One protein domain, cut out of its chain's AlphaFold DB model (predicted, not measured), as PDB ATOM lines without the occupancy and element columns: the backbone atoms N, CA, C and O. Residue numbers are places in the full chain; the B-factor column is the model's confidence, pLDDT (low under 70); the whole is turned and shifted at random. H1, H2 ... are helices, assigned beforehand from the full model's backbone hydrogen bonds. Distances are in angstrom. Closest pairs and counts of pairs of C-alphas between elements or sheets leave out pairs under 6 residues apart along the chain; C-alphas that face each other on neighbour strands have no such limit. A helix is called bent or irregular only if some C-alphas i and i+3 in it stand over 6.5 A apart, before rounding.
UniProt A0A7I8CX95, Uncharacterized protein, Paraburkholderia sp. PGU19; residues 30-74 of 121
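This is residues 30 to 74 of the 121 residues of an uncharacterized protein of Paraburkholderia sp. PGU19 (UniProt A0A7I8CX95). Two helices, H2 and H1, make a flat, open angle, with the last residue of H1 meeting the side of H2 in its later part. A long link, residues 43 to 57, loops out from the end of H1 before H2 folds back toward it, and residues 30 to 36 of H1 stick out free. The printed part has 45 residues, with two named helices in the order H1, H2 and no named strand; its class is all helix. It is only just loose, close to compact, with a radius of gyration of the C-alphas of 11.5 A, and the C-alphas span 32 by 28 by 9 A.

H2, residues 58 to 73, is the longest helix. H1, residues 30 to 42, only just touches it, with 3 pairs of C-alphas within 8 A. The closest C-alphas of the two are those of Gln 42 and Lys 68, 6.7 A apart. H1 touches with residue 42 alone, and H2 with residues 67 to 71 alone. Their lines are only just about perpendicular, at 72 degrees, and their centres are 18.4 A apart. Every O i to N i+4 pair in H1 is within hydrogen-bond range, and in H2 10 of 12 are.

H2 is 23.8 A from first to last C-alpha, from Pro 58 at (-20.986, -16.223, 142.095) to Asn 73 at (-43.546, -22.655, 138.259). It is irregular: C-alphas 59 and 62 are 7.4 A apart. H1 is 18.6 A long and begins at Arg 30, C-alpha (-29.589, -29.811, 114.214).

The two C-alphas farthest apart are those of Arg 30 and Ile 59, 32.7 A. The printed part has no cut. The link from H1 to H2, 15 residues, is long. The mean pLDDT of the printed part is 87.0, and residues 71 to 74 are under 70.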
ATOM      1  N   ARG A  30     -29.199 -31.208 113.965       88.31
ATOM      2  CA  ARG A  30     -29.589 -29.811 114.214       88.31
ATOM      3  C   ARG A  30     -30.760 -29.693 115.200       88.31
ATOM      4  O   ARG A  30     -30.857 -28.696 115.905       88.31
ATOM      5  N   GLU A  31     -31.626 -30.702 115.232       90.12
ATOM      6  CA  GLU A  31     -32.729 -30.788 116.188       90.12
ATOM      7  C   GLU A  31     -32.228 -31.054 117.610       90.12
ATOM      8  O   GLU A  31     -32.617 -30.359 118.539       90.12
ATOM      9  N   GLN A  32     -31.286 -31.983 117.782       88.25
ATOM     10  CA  GLN A  32     -30.684 -32.254 119.091       88.25
ATOM     11  C   GLN A  32     -29.953 -31.033 119.652       88.25
ATOM     12  O   GLN A  32     -30.094 -30.733 120.832       88.25
ATOM     13  N   VAL A  33     -29.219 -30.296 118.809       93.19
ATOM     14  CA  VAL A  33     -28.553 -29.051 119.232       93.19
ATOM     15  C   VAL A  33     -29.575 -28.008 119.672       93.19
ATOM     16  O   VAL A  33     -29.341 -27.296 120.639       93.19
ATOM     17  N   ARG A  34     -30.724 -27.911 118.994       91.38
ATOM     18  CA  ARG A  34     -31.784 -26.987 119.413       91.38
ATOM     19  C   ARG A  34     -32.320 -27.319 120.795       91.38
ATOM     20  O   ARG A  34     -32.420 -26.413 121.613       91.38
ATOM     21  N   GLN A  35     -32.639 -28.586 121.045       90.56
ATOM     22  CA  GLN A  35     -33.133 -29.014 122.354       90.56
ATOM     23  C   GLN A  35     -32.102 -28.736 123.450       90.56
ATOM     24  O   GLN A  35     -32.431 -28.139 124.466       90.56
ATOM     25  N   GLU A  36     -30.834 -29.051 123.199       88.44
ATOM     26  CA  GLU A  36     -29.761 -28.771 124.152       88.44
ATOM     27  C   GLU A  36     -29.567 -27.273 124.411       88.44
ATOM     28  O   GLU A  36     -29.310 -26.877 125.543       88.44
ATOM     29  N   LEU A  37     -29.704 -26.420 123.394       91.31
ATOM     30  CA  LEU A  37     -29.629 -24.970 123.588       91.31
ATOM     31  C   LEU A  37     -30.782 -24.453 124.455       91.31
ATOM     32  O   LEU A  37     -30.553 -23.599 125.307       91.31
ATOM     33  N   ILE A  38     -31.992 -24.989 124.275       89.88
ATOM     34  CA  ILE A  38     -33.147 -24.659 125.122       89.88
ATOM     35  C   ILE A  38     -32.876 -25.096 126.565       89.88
ATOM     36  O   ILE A  38     -33.069 -24.316 127.497       89.88
ATOM     37  N   GLU A  39     -32.373 -26.314 126.763       88.44
ATOM     38  CA  GLU A  39     -32.009 -26.819 128.089       88.44
ATOM     39  C   GLU A  39     -30.895 -25.979 128.735       88.44
ATOM     40  O   GLU A  39     -30.953 -25.675 129.927       88.44
ATOM     41  N   ALA A  40     -29.886 -25.565 127.969       88.69
ATOM     42  CA  ALA A  40     -28.797 -24.718 128.448       88.69
ATOM     43  C   ALA A  40     -29.300 -23.327 128.871       88.69
ATOM     44  O   ALA A  40     -28.897 -22.806 129.913       88.69
ATOM     45  N   GLU A  41     -30.217 -22.736 128.103       86.44
ATOM     46  CA  GLU A  41     -30.849 -21.460 128.445       86.44
ATOM     47  C   GLU A  41     -31.648 -21.568 129.751       86.44
ATOM     48  O   GLU A  41     -31.426 -20.788 130.679       86.44
ATOM     49  N   GLN A  42     -32.491 -22.597 129.879       85.31
ATOM     50  CA  GLN A  42     -33.268 -22.862 131.096       85.31
ATOM     51  C   GLN A  42     -32.380 -23.108 132.322       85.31
ATOM     52  O   GLN A  42     -32.710 -22.703 133.440       85.31
ATOM     53  N   ASN A  43     -31.227 -23.747 132.124       85.25
ATOM     54  CA  ASN A  43     -30.270 -24.020 133.189       85.25
ATOM     55  C   ASN A  43     -29.425 -22.802 133.594       85.25
ATOM     56  O   ASN A  43     -28.682 -22.886 134.579       85.25
ATOM     57  N   GLY A  44     -29.556 -21.674 132.893       84.25
ATOM     58  CA  GLY A  44     -28.777 -20.467 133.152       84.25
ATOM     59  C   GLY A  44     -27.338 -20.555 132.644       84.25
ATOM     60  O   GLY A  44     -26.473 -19.824 133.127       84.25
ATOM     61  N   SER A  45     -27.052 -21.412 131.658       86.94
ATOM     62  CA  SER A  45     -25.722 -21.509 131.034       86.94
ATOM     63  C   SER A  45     -25.306 -20.214 130.327       86.94
ATOM     64  O   SER A  45     -24.121 -19.980 130.120       86.94
ATOM     65  N   MET A  46     -26.264 -19.332 130.026       86.75
ATOM     66  CA  MET A  46     -26.031 -17.981 129.500       86.75
ATOM     67  C   MET A  46     -25.282 -17.040 130.466       86.75
ATOM     68  O   MET A  46     -24.780 -16.009 130.031       86.75
ATOM     69  N   TYR A  47     -25.197 -17.373 131.761       90.25
ATOM     70  CA  TYR A  47     -24.505 -16.560 132.776       90.25
ATOM     71  C   TYR A  47     -23.102 -17.081 133.127       90.25
ATOM     72  O   TYR A  47     -22.464 -16.580 134.058       90.25
ATOM     73  N   VAL A  48     -22.619 -18.098 132.409       91.62
ATOM     74  CA  VAL A  48     -21.231 -18.559 132.507       91.62
ATOM     75  C   VAL A  48     -20.342 -17.556 131.777       91.62
ATOM     76  O   VAL A  48     -20.594 -17.222 130.621       91.62
ATOM     77  N   THR A  49     -19.308 -17.054 132.452       90.69
ATOM     78  CA  THR A  49     -18.324 -16.140 131.856       90.69
ATOM     79  C   THR A  49     -16.995 -16.855 131.642       90.69
ATOM     80  O   THR A  49     -16.706 -17.848 132.309       90.69
ATOM     81  N   ASP A  50     -16.135 -16.323 130.770       91.31
ATOM     82  CA  ASP A  50     -14.808 -16.905 130.493       91.31
ATOM     83  C   ASP A  50     -13.967 -17.118 131.762       91.31
ATOM     84  O   ASP A  50     -13.208 -18.076 131.869       91.31
ATOM     85  N   SER A  51     -14.121 -16.232 132.751       91.75
ATOM     86  CA  SER A  51     -13.411 -16.297 134.030       91.75
ATOM     87  C   SER A  51     -14.007 -17.286 135.032       91.75
ATOM     88  O   SER A  51     -13.340 -17.623 136.007       91.75
ATOM     89  N   SER A  52     -15.275 -17.670 134.865       88.69
ATOM     90  CA  SER A  52     -15.980 -18.577 135.776       88.69
ATOM     91  C   SER A  52     -16.207 -19.964 135.183       88.69
ATOM     92  O   SER A  52     -16.613 -20.858 135.920       88.69
ATOM     93  N   TYR A  53     -15.925 -20.149 133.887       87.94
ATOM     94  CA  TYR A  53     -16.081 -21.422 133.197       87.94
ATOM     95  C   TYR A  53     -15.395 -22.561 133.975       87.94
ATOM     96  O   TYR A  53     -14.233 -22.424 134.372       87.94
ATOM     97  N   PRO A  54     -16.071 -23.705 134.171       89.31
ATOM     98  CA  PRO A  54     -17.340 -24.103 133.546       89.31
ATOM     99  C   PRO A  54     -18.608 -23.618 134.262       89.31
ATOM    100  O   PRO A  54     -19.702 -23.783 133.726       89.31
ATOM    101  N   ASP A  55     -18.479 -23.029 135.447       90.31
ATOM    102  CA  ASP A  55     -19.606 -22.718 136.319       90.31
ATOM    103  C   ASP A  55     -20.095 -21.270 136.170       90.31
ATOM    104  O   ASP A  55     -19.435 -20.380 135.621       90.31
ATOM    105  N   VAL A  56     -21.294 -21.005 136.688       90.44
ATOM    106  CA  VAL A  56     -21.840 -19.647 136.756       90.44
ATOM    107  C   VAL A  56     -21.072 -18.849 137.808       90.44
ATOM    108  O   VAL A  56     -20.900 -19.295 138.946       90.44
ATOM    109  N   SER A  57     -20.640 -17.638 137.445       92.00
ATOM    110  CA  SER A  57     -19.974 -16.730 138.379       92.00
ATOM    111  C   SER A  57     -20.836 -16.498 139.632       92.00
ATOM    112  O   SER A  57     -22.046 -16.290 139.501       92.00
ATOM    113  N   PRO A  58     -20.249 -16.453 140.847       90.94
ATOM    114  CA  PRO A  58     -20.986 -16.223 142.095       90.94
ATOM    115  C   PRO A  58     -21.900 -14.991 142.072       90.94
ATOM    116  O   PRO A  58     -22.942 -14.974 142.718       90.94
ATOM    117  N   ILE A  59     -21.532 -13.974 141.286       93.44
ATOM    118  CA  ILE A  59     -22.293 -12.729 141.128       93.44
ATOM    119  C   ILE A  59     -23.671 -12.988 140.494       93.44
ATOM    120  O   ILE A  59     -24.642 -12.315 140.836       93.44
ATOM    121  N   TYR A  60     -23.781 -13.981 139.607       91.88
ATOM    122  CA  TYR A  60     -25.008 -14.285 138.867       91.88
ATOM    123  C   TYR A  60     -25.844 -15.416 139.480       91.88
ATOM    124  O   TYR A  60     -26.951 -15.661 139.007       91.88
ATOM    125  N   GLN A  61     -25.385 -16.075 140.551       91.44
ATOM    126  CA  GLN A  61     -26.104 -17.219 141.136       91.44
ATOM    127  C   GLN A  61     -27.542 -16.872 141.542       91.44
ATOM    128  O   GLN A  61     -28.471 -17.575 141.159       91.44
ATOM    129  N   ASN A  62     -27.754 -15.732 142.213       91.75
ATOM    130  CA  ASN A  62     -29.104 -15.339 142.632       91.75
ATOM    131  C   ASN A  62     -30.058 -15.111 141.447       91.75
ATOM    132  O   ASN A  62     -31.257 -15.353 141.566       91.75
ATOM    133  N   LEU A  63     -29.534 -14.640 140.313       91.00
ATOM    134  CA  LEU A  63     -30.323 -14.420 139.101       91.00
ATOM    135  C   LEU A  63     -30.712 -15.753 138.462       91.00
ATOM    136  O   LEU A  63     -31.884 -15.947 138.140       91.00
ATOM    137  N   VAL A  64     -29.766 -16.690 138.360       90.75
ATOM    138  CA  VAL A  64     -30.022 -18.042 137.844       90.75
ATOM    139  C   VAL A  64     -31.037 -18.785 138.708       90.75
ATOM    140  O   VAL A  64     -31.964 -19.386 138.170       90.75
ATOM    141  N   ASP A  65     -30.926 -18.705 140.033       90.25
ATOM    142  CA  ASP A  65     -31.864 -19.364 140.948       90.25
ATOM    143  C   ASP A  65     -33.285 -18.810 140.803       90.25
ATOM    144  O   ASP A  65     -34.255 -19.571 140.760       90.25
ATOM    145  N   ARG A  66     -33.424 -17.483 140.669       88.81
ATOM    146  CA  ARG A  66     -34.723 -16.840 140.415       88.81
ATOM    147  C   ARG A  66     -35.304 -17.244 139.065       88.81
ATOM    148  O   ARG A  66     -36.501 -17.507 138.989       88.81
ATOM    149  N   GLN A  67     -34.480 -17.310 138.022       87.44
ATOM    150  CA  GLN A  67     -34.916 -17.728 136.692       87.44
ATOM    151  C   GLN A  67     -35.376 -19.192 136.691       87.44
ATOM    152  O   GLN A  67     -36.478 -19.486 136.232       87.44
ATOM    153  N   LYS A  68     -34.598 -20.100 137.291       85.62
ATOM    154  CA  LYS A  68     -34.976 -21.514 137.456       85.62
ATOM    155  C   LYS A  68     -36.265 -21.671 138.255       85.62
ATOM    156  O   LYS A  68     -37.124 -22.459 137.872       85.62
ATOM    157  N   ALA A  69     -36.428 -20.905 139.334       85.38
ATOM    158  CA  ALA A  69     -37.659 -20.903 140.114       85.38
ATOM    159  C   ALA A  69     -38.859 -20.392 139.300       85.38
ATOM    160  O   ALA A  69     -39.941 -20.960 139.406       85.38
ATOM    161  N   ALA A  70     -38.691 -19.364 138.463       80.75
ATOM    162  CA  ALA A  70     -39.753 -18.886 137.580       80.75
ATOM    163  C   ALA A  70     -40.161 -19.960 136.556       80.75
ATOM    164  O   ALA A  70     -41.337 -20.297 136.479       80.75
ATOM    165  N   HIS A  71     -39.199 -20.578 135.862       68.69
ATOM    166  CA  HIS A  71     -39.480 -21.629 134.873       68.69
ATOM    167  C   HIS A  71     -40.047 -22.915 135.489       68.69
ATOM    168  O   HIS A  71     -40.885 -23.568 134.875       68.69
ATOM    169  N   ALA A  72     -39.652 -23.274 136.715       69.19
ATOM    170  CA  ALA A  72     -40.229 -24.422 137.414       69.19
ATOM    171  C   ALA A  72     -41.731 -24.232 137.695       69.19
ATOM    172  O   ALA A  72     -42.509 -25.178 137.578       69.19
ATOM    173  N   ASN A  73     -42.144 -23.003 138.016       63.91
ATOM    174  CA  ASN A  73     -43.546 -22.655 138.259       63.91
ATOM    175  C   ASN A  73     -44.353 -22.432 136.963       63.91
ATOM    176  O   ASN A  73     -45.577 -22.506 137.000       63.91
ATOM    177  N   ASP A  74     -43.683 -22.215 135.829       56.88
ATOM    178  CA  ASP A  74     -44.291 -21.978 134.508       56.88
ATOM    179  C   ASP A  74     -44.656 -23.277 133.759       56.88
ATOM    180  O   ASP A  74     -45.131 -23.259 132.626       56.88
TER     181      ASP A  74